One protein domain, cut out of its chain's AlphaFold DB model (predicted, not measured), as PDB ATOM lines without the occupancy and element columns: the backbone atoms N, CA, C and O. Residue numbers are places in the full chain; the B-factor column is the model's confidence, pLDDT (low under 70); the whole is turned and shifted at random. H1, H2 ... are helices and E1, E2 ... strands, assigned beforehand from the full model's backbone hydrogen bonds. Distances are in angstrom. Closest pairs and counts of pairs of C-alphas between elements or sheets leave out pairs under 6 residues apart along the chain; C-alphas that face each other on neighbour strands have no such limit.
ATOM      1  N   VAL A 242     -17.574 -20.263   1.883       68.50
ATOM      2  CA  VAL A 242     -17.658 -19.050   1.066       68.50
ATOM      3  C   VAL A 242     -17.705 -17.829   1.982       68.50
ATOM      4  O   VAL A 242     -18.626 -17.687   2.783       68.50
ATOM      5  N   PHE A 243     -16.721 -16.940   1.862       73.06
ATOM      6  CA  PHE A 243     -16.649 -15.687   2.616       73.06
ATOM      7  C   PHE A 243     -16.772 -14.490   1.677       73.06
ATOM      8  O   PHE A 243     -16.219 -14.493   0.580       73.06
ATOM      9  N   THR A 244     -17.448 -13.436   2.119       74.94
ATOM     10  CA  THR A 244     -17.454 -12.135   1.442       74.94
ATOM     11  C   THR A 244     -16.469 -11.197   2.149       74.94
ATOM     12  O   THR A 244     -16.791 -10.663   3.211       74.94
ATOM     13  N   PRO A 245     -15.243 -11.010   1.625       73.75
ATOM     14  CA  PRO A 245     -14.259 -10.137   2.256       73.75
ATOM     15  C   PRO A 245     -14.701  -8.672   2.192       73.75
ATOM     16  O   PRO A 245     -14.992  -8.145   1.120       73.75
ATOM     17  N   PHE A 246     -14.667  -7.981   3.333       74.06
ATOM     18  CA  PHE A 246     -14.984  -6.548   3.424       74.06
ATOM     19  C   PHE A 246     -13.947  -5.662   2.719       74.06
ATOM     20  O   PHE A 246     -14.200  -4.496   2.422       74.06
ATOM     21  N   SER A 247     -12.747  -6.196   2.494       71.00
ATOM     22  CA  SER A 247     -11.612  -5.466   1.930       71.00
ATOM     23  C   SER A 247     -11.628  -5.342   0.399       71.00
ATOM     24  O   SER A 247     -10.956  -4.450  -0.138       71.00
ATOM     25  N   LEU A 248     -12.401  -6.175  -0.308       70.44
ATOM     26  CA  LEU A 248     -12.576  -6.086  -1.762       70.44
ATOM     27  C   LEU A 248     -13.814  -5.267  -2.127       70.44
ATOM     28  O   LEU A 248     -14.799  -5.221  -1.400       70.44
ATOM     29  N   TYR A 249     -13.736  -4.576  -3.265       63.81
ATOM     30  CA  TYR A 249     -14.879  -3.859  -3.820       63.81
ATOM     31  C   TYR A 249     -15.890  -4.843  -4.425       63.81
ATOM     32  O   TYR A 249     -15.501  -5.862  -4.994       63.81
ATOM     33  N   GLY A 250     -17.177  -4.492  -4.357       60.84
ATOM     34  CA  GLY A 250     -18.257  -5.307  -4.917       60.84
ATOM     35  C   GLY A 250     -18.557  -6.563  -4.095       60.84
ATOM     36  O   GLY A 250     -18.055  -6.736  -2.989       60.84
ATOM     37  N   ASN A 251     -19.392  -7.450  -4.637       65.06
ATOM     38  CA  ASN A 251     -19.711  -8.740  -4.019       65.06
ATOM     39  C   ASN A 251     -18.620  -9.773  -4.339       65.06
ATOM     40  O   ASN A 251     -18.901 -10.830  -4.904       65.06
ATOM     41  N   ALA A 252     -17.357  -9.457  -4.045       72.31
ATOM     42  CA  ALA A 252     -16.300 -10.444  -4.191       72.31
ATOM     43  C   ALA A 252     -16.563 -11.620  -3.237       72.31
ATOM     44  O   ALA A 252     -16.982 -11.422  -2.095       72.31
ATOM     45  N   LYS A 253     -16.329 -12.845  -3.705       77.69
ATOM     46  CA  LYS A 253     -16.495 -14.072  -2.924       77.69
ATOM     47  C   LYS A 253     -15.173 -14.824  -2.872       77.69
ATOM     48  O   LYS A 253     -14.561 -15.090  -3.902       77.69
ATOM     49  N   CYS A 254     -14.741 -15.170  -1.671       78.25
ATOM     50  CA  CYS A 254     -13.668 -16.116  -1.418       78.25
ATOM     51  C   CYS A 254     -14.264 -17.505  -1.240       78.25
ATOM     52  O   CYS A 254     -15.128 -17.682  -0.388       78.25
ATOM     53  N   VAL A 255     -13.767 -18.485  -1.972       77.81
ATOM     54  CA  VAL A 255     -14.111 -19.900  -1.836       77.81
ATOM     55  C   VAL A 255     -12.918 -20.581  -1.177       77.81
ATOM     56  O   VAL A 255     -11.832 -20.563  -1.743       77.81
ATOM     57  N   VAL A 256     -13.081 -21.116   0.031       78.81
ATOM     58  CA  VAL A 256     -11.986 -21.676   0.839       78.81
ATOM     59  C   VAL A 256     -12.150 -23.182   0.947       78.81
ATOM     60  O   VAL A 256     -13.185 -23.651   1.410       78.81
ATOM     61  N   PHE A 257     -11.121 -23.924   0.556       75.94
ATOM     62  CA  PHE A 257     -11.057 -25.377   0.655       75.94
ATOM     63  C   PHE A 257     -10.437 -25.827   1.986       75.94
ATOM     64  O   PHE A 257      -9.773 -25.062   2.693       75.94
ATOM     65  N   SER A 258     -10.610 -27.107   2.317       70.00
ATOM     66  CA  SER A 258     -10.166 -27.726   3.579       70.00
ATOM     67  C   SER A 258      -8.659 -27.608   3.851       70.00
ATOM     68  O   SER A 258      -8.235 -27.504   4.998       70.00
ATOM     69  N   ASN A 259      -7.837 -27.557   2.802       78.75
ATOM     70  CA  ASN A 259      -6.383 -27.375   2.873       78.75
ATOM     71  C   ASN A 259      -5.949 -25.899   3.019       78.75
ATOM     72  O   ASN A 259      -4.779 -25.579   2.809       78.75
ATOM     73  N   SER A 260      -6.878 -24.989   3.341       79.31
ATOM     74  CA  SER A 260      -6.666 -23.531   3.378       79.31
ATOM     75  C   SER A 260      -6.271 -22.915   2.031       79.31
ATOM     76  O   SER A 260      -5.870 -21.754   1.975       79.31
ATOM     77  N   SER A 261      -6.385 -23.656   0.928       82.94
ATOM     78  CA  SER A 261      -6.326 -23.060  -0.402       82.94
ATOM     79  C   SER A 261      -7.670 -22.430  -0.758       82.94
ATOM     80  O   SER A 261      -8.684 -22.724  -0.126       82.94
ATOM     81  N   GLY A 262      -7.702 -21.541  -1.743       81.50
ATOM     82  CA  GLY A 262      -8.963 -20.917  -2.113       81.50
ATOM     83  C   GLY A 262      -8.954 -20.169  -3.428       81.50
ATOM     84  O   GLY A 262      -7.910 -19.927  -4.028       81.50
ATOM     85  N   GLU A 263     -10.143 -19.806  -3.875       83.81
ATOM     86  CA  GLU A 263     -10.384 -19.050  -5.097       83.81
ATOM     87  C   GLU A 263     -11.078 -17.733  -4.767       83.81
ATOM     88  O   GLU A 263     -11.841 -17.645  -3.806       83.81
ATOM     89  N   ILE A 264     -10.805 -16.697  -5.554       83.25
ATOM     90  CA  ILE A 264     -11.417 -15.378  -5.386       83.25
ATOM     91  C   ILE A 264     -12.204 -15.044  -6.649       83.25
ATOM     92  O   ILE A 264     -11.645 -14.981  -7.744       83.25
ATOM     93  N   TYR A 265     -13.498 -14.805  -6.483       79.69
ATOM     94  CA  TYR A 265     -14.439 -14.476  -7.544       79.69
ATOM     95  C   TYR A 265     -14.890 -13.028  -7.412       79.69
ATOM     96  O   TYR A 265     -15.373 -12.624  -6.357       79.69
ATOM     97  N   PHE A 266     -14.765 -12.253  -8.484       74.62
ATOM     98  CA  PHE A 266     -15.351 -10.920  -8.575       74.62
ATOM     99  C   PHE A 266     -16.710 -11.003  -9.268       74.62
ATOM    100  O   PHE A 266     -16.790 -11.461 -10.408       74.62
ATOM    101  N   ASP A 267     -17.767 -10.559  -8.582       63.38
ATOM    102  CA  ASP A 267     -19.111 -10.471  -9.155       63.38
ATOM    103  C   ASP A 267     -19.131  -9.521 -10.370       63.38
ATOM    104  O   ASP A 267     -18.474  -8.478 -10.393       63.38
ATOM    105  N   SER A 268     -19.894  -9.904 -11.391       55.31
ATOM    106  CA  SER A 268     -19.971  -9.261 -12.706       55.31
ATOM    107  C   SER A 268     -20.705  -7.912 -12.697       55.31
ATOM    108  O   SER A 268     -20.623  -7.161 -13.674       55.31
ATOM    109  N   SER A 269     -21.411  -7.611 -11.603       50.22
ATOM    110  CA  SER A 269     -22.434  -6.565 -11.523       50.22
ATOM    111  C   SER A 269     -21.934  -5.171 -11.122       50.22
ATOM    112  O   SER A 269     -22.691  -4.206 -11.232       50.22
ATOM    113  N   LYS A 270     -20.678  -5.003 -10.677       48.59
ATOM    114  CA  LYS A 270     -20.158  -3.682 -10.269       48.59
ATOM    115  C   LYS A 270     -18.769  -3.402 -10.823       48.59
ATOM    116  O   LYS A 270     -17.903  -4.270 -10.830       48.59
ATOM    117  N   ASN A 271     -18.579  -2.161 -11.278       47.19
ATOM    118  CA  ASN A 271     -17.324  -1.640 -11.813       47.19
ATOM    119  C   ASN A 271     -16.155  -1.989 -10.881       47.19
ATOM    120  O   ASN A 271     -16.002  -1.399  -9.808       47.19
ATOM    121  N   ASN A 272     -15.318  -2.936 -11.307       51.09
ATOM    122  CA  ASN A 272     -14.016  -3.144 -10.700       51.09
ATOM    123  C   ASN A 272     -13.196  -1.897 -11.020       51.09
ATOM    124  O   ASN A 272     -12.771  -1.707 -12.157       51.09
ATOM    125  N   SER A 273     -13.006  -1.020 -10.033       46.53
ATOM    126  CA  SER A 273     -12.043   0.073 -10.152       46.53
ATOM    127  C   SER A 273     -10.718  -0.539 -10.598       46.53
ATOM    128  O   SER A 273     -10.242  -1.461  -9.926       46.53
ATOM    129  N   GLY A 274     -10.176  -0.076 -11.728       53.44
ATOM    130  CA  GLY A 274      -8.979  -0.631 -12.361       53.44
ATOM    131  C   GLY A 274      -7.849  -0.900 -11.365       53.44
ATOM    132  O   GLY A 274      -7.800  -0.303 -10.286       53.44
ATOM    133  N   ALA A 275      -6.955  -1.827 -11.717       53.72
ATOM    134  CA  ALA A 275      -5.904  -2.361 -10.853       53.72
ATOM    135  C   ALA A 275      -4.890  -1.294 -10.379       53.72
ATOM    136  O   ALA A 275      -3.752  -1.214 -10.836       53.72
ATOM    137  N   THR A 276      -5.304  -0.462  -9.428       59.81
ATOM    138  CA  THR A 276      -4.465   0.531  -8.757       59.81
ATOM    139  C   THR A 276      -3.533  -0.152  -7.759       59.81
ATOM    140  O   THR A 276      -3.763  -1.279  -7.329       59.81
ATOM    141  N   LEU A 277      -2.494   0.550  -7.301       59.09
ATOM    142  CA  LEU A 277      -1.586   0.065  -6.249       59.09
ATOM    143  C   LEU A 277      -2.324  -0.399  -4.971       59.09
ATOM    144  O   LEU A 277      -1.882  -1.314  -4.278       59.09
ATOM    145  N   ARG A 278      -3.498   0.187  -4.698       68.50
ATOM    146  CA  ARG A 278      -4.379  -0.182  -3.580       68.50
ATOM    147  C   ARG A 278      -5.076  -1.532  -3.779       68.50
ATOM    148  O   ARG A 278      -5.442  -2.156  -2.787       68.50
ATOM    149  N   PHE A 279      -5.245  -1.993  -5.018       74.88
ATOM    150  CA  PHE A 279      -5.882  -3.272  -5.340       74.88
ATOM    151  C   PHE A 279      -5.069  -4.460  -4.805       74.88
ATOM    152  O   PHE A 279      -5.630  -5.355  -4.181       74.88
ATOM    153  N   TYR A 280      -3.740  -4.427  -4.941       75.94
ATOM    154  CA  TYR A 280      -2.853  -5.510  -4.492       75.94
ATOM    155  C   TYR A 280      -2.920  -5.741  -2.977       75.94
ATOM    156  O   TYR A 280      -3.076  -6.870  -2.520       75.94
ATOM    157  N   HIS A 281      -2.857  -4.659  -2.197       78.81
ATOM    158  CA  HIS A 281      -2.964  -4.734  -0.739       78.81
ATOM    159  C   HIS A 281      -4.342  -5.219  -0.285       78.81
ATOM    160  O   HIS A 281      -4.445  -5.950   0.696       78.81
ATOM    161  N   ARG A 282      -5.401  -4.848  -1.012       82.25
ATOM    162  CA  ARG A 282      -6.758  -5.331  -0.740       82.25
ATOM    163  C   ARG A 282      -6.907  -6.816  -1.040       82.25
ATOM    164  O   ARG A 282      -7.509  -7.508  -0.236       82.25
ATOM    165  N   MET A 283      -6.310  -7.313  -2.121       83.62
ATOM    166  CA  MET A 283      -6.289  -8.746  -2.441       83.62
ATOM    167  C   MET A 283      -5.599  -9.570  -1.353       83.62
ATOM    168  O   MET A 283      -6.115 -10.601  -0.931       83.62
ATOM    169  N   GLU A 284      -4.451  -9.106  -0.864       85.38
ATOM    170  CA  GLU A 284      -3.714  -9.783   0.206       85.38
ATOM    171  C   GLU A 284      -4.464  -9.734   1.547       85.38
ATOM    172  O   GLU A 284      -4.542 -10.743   2.257       85.38
ATOM    173  N   LYS A 285      -5.085  -8.591   1.863       87.12
ATOM    174  CA  LYS A 285      -5.950  -8.440   3.037       87.12
ATOM    175  C   LYS A 285      -7.169  -9.361   2.950       87.12
ATOM    176  O   LYS A 285      -7.447 -10.065   3.912       87.12
ATOM    177  N   ALA A 286      -7.818  -9.438   1.793       85.38
ATOM    178  CA  ALA A 286      -8.971 -10.297   1.555       85.38
ATOM    179  C   ALA A 286      -8.634 -11.782   1.667       85.38
ATOM    180  O   ALA A 286      -9.314 -12.512   2.377       85.38
ATOM    181  N   ALA A 287      -7.537 -12.227   1.048       87.12
ATOM    182  CA  ALA A 287      -7.070 -13.605   1.195       87.12
ATOM    183  C   ALA A 287      -6.772 -13.948   2.666       87.12
ATOM    184  O   ALA A 287      -7.021 -15.066   3.109       87.12
ATOM    185  N   THR A 288      -6.279 -12.979   3.442       88.50
ATOM    186  CA  THR A 288      -6.033 -13.148   4.880       88.50
ATOM    187  C   THR A 288      -7.335 -13.201   5.684       88.50
ATOM    188  O   THR A 288      -7.487 -14.103   6.505       88.50
ATOM    189  N   GLU A 289      -8.288 -12.301   5.420       86.12
ATOM    190  CA  GLU A 289      -9.634 -12.289   6.020       86.12
ATOM    191  C   GLU A 289     -10.364 -13.616   5.769       86.12
ATOM    192  O   GLU A 289     -10.947 -14.195   6.682       86.12
ATOM    193  N   CYS A 290     -10.240 -14.146   4.553       82.81
ATOM    194  CA  CYS A 290     -10.806 -15.424   4.140       82.81
ATOM    195  C   CYS A 290      -9.988 -16.645   4.602       82.81
ATOM    196  O   CYS A 290     -10.327 -17.766   4.249       82.81
ATOM    197  N   LYS A 291      -8.900 -16.465   5.368       87.81
ATOM    198  CA  LYS A 291      -8.002 -17.548   5.829       87.81
ATOM    199  C   LYS A 291      -7.403 -18.411   4.697       87.81
ATOM    200  O   LYS A 291      -7.048 -19.563   4.924       87.81
ATOM    201  N   ILE A 292      -7.222 -17.853   3.497       87.69
ATOM    202  CA  ILE A 292      -6.637 -18.545   2.337       87.69
ATOM    203  C   ILE A 292      -5.110 -18.432   2.369       87.69
ATOM    204  O   ILE A 292      -4.563 -17.353   2.135       87.69
ATOM    205  N   SER A 293      -4.398 -19.526   2.627       87.12
ATOM    206  CA  SER A 293      -2.929 -19.600   2.596       87.12
ATOM    207  C   SER A 293      -2.365 -19.660   1.172       87.12
ATOM    208  O   SER A 293      -1.284 -19.126   0.925       87.12
ATOM    209  N   ASN A 294      -3.105 -20.256   0.232       88.69
ATOM    210  CA  ASN A 294      -2.709 -20.394  -1.169       88.69
ATOM    211  C   ASN A 294      -3.892 -20.123  -2.110       88.69
ATOM    212  O   ASN A 294      -4.867 -20.871  -2.126       88.69
ATOM    213  N   VAL A 295      -3.807 -19.061  -2.908       86.69
ATOM    214  CA  VAL A 295      -4.853 -18.688  -3.863       86.69
ATOM    215  C   VAL A 295      -4.647 -19.463  -5.163       86.69
ATOM    216  O   VAL A 295      -3.685 -19.226  -5.895       86.69
ATOM    217  N   ILE A 296      -5.562 -20.382  -5.465       84.12
ATOM    218  CA  ILE A 296      -5.514 -21.245  -6.652       84.12
ATOM    219  C   ILE A 296      -5.908 -20.455  -7.894       84.12
ATOM    220  O   ILE A 296      -5.211 -20.504  -8.910       84.12
ATOM    221  N   SER A 297      -7.011 -19.709  -7.823       81.56
ATOM    222  CA  SER A 297      -7.480 -18.920  -8.956       81.56
ATOM    223  C   SER A 297      -8.121 -17.595  -8.554       81.56
ATOM    224  O   SER A 297      -8.673 -17.446  -7.463       81.56
ATOM    225  N   ILE A 298      -8.004 -16.612  -9.446       82.06
ATOM    226  CA  ILE A 298      -8.726 -15.342  -9.378       82.06
ATOM    227  C   ILE A 298      -9.549 -15.222 -10.652       82.06
ATOM    228  O   ILE A 298      -8.980 -15.203 -11.746       82.06
ATOM    229  N   THR A 299     -10.865 -15.111 -10.504       79.19
ATOM    230  CA  THR A 299     -11.797 -14.997 -11.628       79.19
ATOM    231  C   THR A 299     -12.419 -13.603 -11.659       79.19
ATOM    232  O   THR A 299     -13.013 -13.162 -10.675       79.19
ATOM    233  N   SER A 300     -12.274 -12.898 -12.781       75.19
ATOM    234  CA  SER A 300     -12.752 -11.520 -12.982       75.19
ATOM    235  C   SER A 300     -13.471 -11.374 -14.320       75.19
ATOM    236  O   SER A 300     -13.151 -12.077 -15.268       75.19
ATOM    237  N   LYS A 301     -14.427 -10.442 -14.426       70.19
ATOM    238  CA  LYS A 301     -15.064 -10.085 -15.708       70.19
ATOM    239  C   LYS A 301     -14.081  -9.455 -16.696       70.19
ATOM    240  O   LYS A 301     -14.188  -9.665 -17.896       70.19
ATOM    241  N   TYR A 302     -13.136  -8.677 -16.180       70.56
ATOM    242  CA  TYR A 302     -12.143  -7.976 -16.983       70.56
ATOM    243  C   TYR A 302     -10.811  -8.703 -16.926       70.56
ATOM    244  O   TYR A 302     -10.414  -9.193 -15.861       70.56
ATOM    245  N   GLU A 303     -10.129  -8.731 -18.066       71.31
ATOM    246  CA  GLU A 303      -8.773  -9.241 -18.162       71.31
ATOM    247  C   GLU A 303      -7.832  -8.367 -17.327       71.31
ATOM    248  O   GLU A 303      -7.882  -7.135 -17.355       71.31
ATOM    249  N   PHE A 304      -6.983  -9.010 -16.531       72.88
ATOM    250  CA  PHE A 304      -5.983  -8.296 -15.756       72.88
ATOM    251  C   PHE A 304      -4.811  -7.928 -16.659       72.88
ATOM    252  O   PHE A 304      -4.247  -8.795 -17.324       72.88
ATOM    253  N   HIS A 305      -4.375  -6.668 -16.618       79.25
ATOM    254  CA  HIS A 305      -3.145  -6.270 -17.297       79.25
ATOM    255  C   HIS A 305      -1.961  -7.148 -16.867       79.25
ATOM    256  O   HIS A 305      -1.804  -7.506 -15.695       79.25
ATOM    257  N   HIS A 306      -1.079  -7.449 -17.818       79.12
ATOM    258  CA  HIS A 306       0.049  -8.356 -17.612       79.12
ATOM    259  C   HIS A 306       0.966  -7.922 -16.450       79.12
ATOM    260  O   HIS A 306       1.463  -8.753 -15.684       79.12
ATOM    261  N   GLU A 307       1.145  -6.612 -16.268       80.19
ATOM    262  CA  GLU A 307       1.904  -6.042 -15.149       80.19
ATOM    263  C   GLU A 307       1.241  -6.285 -13.789       80.19
ATOM    264  O   GLU A 307       1.922  -6.568 -12.800       80.19
ATOM    265  N   THR A 308      -0.090  -6.206 -13.737       76.06
ATOM    266  CA  THR A 308      -0.897  -6.474 -12.544       76.06
ATOM    267  C   THR A 308      -0.766  -7.933 -12.131       76.06
ATOM    268  O   THR A 308      -0.503  -8.211 -10.961       76.06
ATOM    269  N   ILE A 309      -0.847  -8.863 -13.087       81.94
ATOM    270  CA  ILE A 309      -0.632 -10.296 -12.845       81.94
ATOM    271  C   ILE A 309       0.770 -10.539 -12.279       81.94
ATOM    272  O   ILE A 309       0.922 -11.221 -11.263       81.94
ATOM    273  N   LYS A 310       1.801  -9.947 -12.900       84.44
ATOM    274  CA  LYS A 310       3.197 -10.102 -12.468       84.44
ATOM    275  C   LYS A 310       3.406  -9.605 -11.035       84.44
ATOM    276  O   LYS A 310       4.034 -10.302 -10.243       84.44
ATOM    277  N   LYS A 311       2.841  -8.444 -10.682       83.00
ATOM    278  CA  LYS A 311       2.916  -7.869  -9.326       83.00
ATOM    279  C   LYS A 311       2.160  -8.699  -8.286       83.00
ATOM    280  O   LYS A 311       2.648  -8.857  -7.172       83.00
ATOM    281  N   ILE A 312       1.003  -9.265  -8.635       82.00
ATOM    282  CA  ILE A 312       0.249 -10.142  -7.724       82.00
ATOM    283  C   ILE A 312       1.025 -11.438  -7.467       82.00
ATOM    284  O   ILE A 312       1.215 -11.808  -6.312       82.00
ATOM    285  N   LYS A 313       1.558 -12.082  -8.514       86.81
ATOM    286  CA  LYS A 313       2.315 -13.344  -8.398       86.81
ATOM    287  C   LYS A 313       3.615 -13.241  -7.590       86.81
ATOM    288  O   LYS A 313       4.155 -14.265  -7.184       86.81
ATOM    289  N   GLN A 314       4.121 -12.035  -7.328       87.94
ATOM    290  CA  GLN A 314       5.270 -11.830  -6.434       87.94
ATOM    291  C   GLN A 314       4.933 -12.081  -4.955       87.94
ATOM    292  O   GLN A 314       5.834 -12.285  -4.144       87.94
ATOM    293  N   ARG A 315       3.649 -12.074  -4.582       85.50
ATOM    294  CA  ARG A 315       3.197 -12.321  -3.208       85.50
ATOM    295  C   ARG A 315       3.130 -13.822  -2.933       85.50
ATOM    296  O   ARG A 315       2.641 -14.585  -3.762       85.50
ATOM    297  N   TYR A 316       3.546 -14.237  -1.733       87.12
ATOM    298  CA  TYR A 316       3.629 -15.653  -1.336       87.12
ATOM    299  C   TYR A 316       2.332 -16.433  -1.608       87.12
ATOM    300  O   TYR A 316       2.368 -17.478  -2.252       87.12
ATOM    301  N   ARG A 317       1.182 -15.877  -1.200       86.94
ATOM    302  CA  ARG A 317      -0.138 -16.518  -1.341       86.94
ATOM    303  C   ARG A 317      -0.617 -16.640  -2.789       86.94
ATOM    304  O   ARG A 317      -1.550 -17.391  -3.037       86.94
ATOM    305  N   PHE A 318      -0.017 -15.901  -3.723       89.75
ATOM    306  CA  PHE A 318      -0.494 -15.785  -5.102       89.75
ATOM    307  C   PHE A 318       0.486 -16.331  -6.151       89.75
ATOM    308  O   PHE A 318       0.275 -16.190  -7.358       89.75
ATOM    309  N   ARG A 319       1.589 -16.943  -5.707       86.62
ATOM    310  CA  ARG A 319       2.700 -17.356  -6.575       86.62
ATOM    311  C   ARG A 319       2.259 -18.286  -7.708       86.62
ATOM    312  O   ARG A 319       2.714 -18.137  -8.840       86.62
ATOM    313  N   ASN A 320       1.330 -19.191  -7.402       84.56
ATOM    314  CA  ASN A 320       0.819 -20.204  -8.324       84.56
ATOM    315  C   ASN A 320      -0.607 -19.905  -8.815       84.56
ATOM    316  O   ASN A 320      -1.265 -20.788  -9.359       84.56
ATOM    317  N   THR A 321      -1.099 -18.678  -8.632       86.00
ATOM    318  CA  THR A 321      -2.483 -18.341  -8.967       86.00
ATOM    319  C   THR A 321      -2.718 -18.307 -10.474       86.00
ATOM    320  O   THR A 321      -1.966 -17.683 -11.235       86.00
ATOM    321  N   VAL A 322      -3.807 -18.942 -10.898       84.56
ATOM    322  CA  VAL A 322      -4.333 -18.879 -12.261       84.56
ATOM    323  C   VAL A 322      -5.334 -17.731 -12.360       84.56
ATOM    324  O   VAL A 322      -6.295 -17.667 -11.598       84.56
ATOM    325  N   PHE A 323      -5.126 -16.821 -13.307       79.44
ATOM    326  CA  PHE A 323      -6.059 -15.728 -13.570       79.44
ATOM    327  C   PHE A 323      -7.019 -16.168 -14.665       79.44
ATOM    328  O   PHE A 323      -6.581 -16.581 -15.737       79.44
ATOM    329  N   LYS A 324      -8.315 -16.119 -14.374       75.88
ATOM    330  CA  LYS A 324      -9.381 -16.472 -15.305       75.88
ATOM    331  C   LYS A 324     -10.201 -15.223 -15.587       75.88
ATOM    332  O   LYS A 324     -10.619 -14.526 -14.660       75.88
ATOM    333  N   THR A 325     -10.452 -14.955 -16.856       71.25
ATOM    334  CA  THR A 325     -11.456 -13.970 -17.245       71.25
ATOM    335  C   THR A 325     -12.767 -14.720 -17.442       71.25
ATOM    336  O   THR A 325     -12.765 -15.771 -18.089       71.25
ATOM    337  N   TYR A 326     -13.880 -14.233 -16.885       61.78
ATOM    338  CA  TYR A 326     -15.191 -14.662 -17.362       61.78
ATOM    339  C   TYR A 326     -15.216 -14.318 -18.846       61.78
ATOM    340  O   TYR A 326     -15.230 -13.145 -19.202       61.78
TER     341      TYR A 326
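What this domain is: This is residues 242 to 326 of the 349 residues of the protein "Competence domain-containing protein" of bacterium (UniProt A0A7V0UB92). What is the shape? A four-stranded sheet has H1 over one face, and the shorter H2 sits beside H1 towards the E4 edge. What builds it? The 85 printed residues, under half in named elements, run E1 E2 H1 E3 H2 E4, a mixed class; the mixed sheet runs E1, E2, E3, E4. It is compact, radius of gyration of the C-alphas 11.5 A, spanning 30 by 26 by 22 A.

How they stand to each other: How do strands pair? E1, residues 253 to 256, and E2, residues 261 to 265, form an antiparallel hairpin, N 253 to O 265 2.8 A. E3, residues 294 to 300, is parallel to E2, N 262 to O 294 2.9 A, and to E4, residues 322 to 325, N 298 to O 322 2.9 A. Where are the helices? H1, residues 277 to 289, is on the sheet, height 11.0 A; H2, residues 306 to 313, is not on it. E2, H1, E3 and E3, H2, E4 are strand-helix-strand units, parallel neighbours with a helix between, both crossovers right-handed.

Where its parts are: Where does E1 begin? C-alpha 253 is at (-16.495, -14.072, -2.924). Where does E4 end? C-alpha 325 is at (-11.456, -13.970, -17.245).

The domain as a whole: Which link is long? E2 to H1, 11 residues. Where is confidence low? Residues 267 to 278, among others, are under 70.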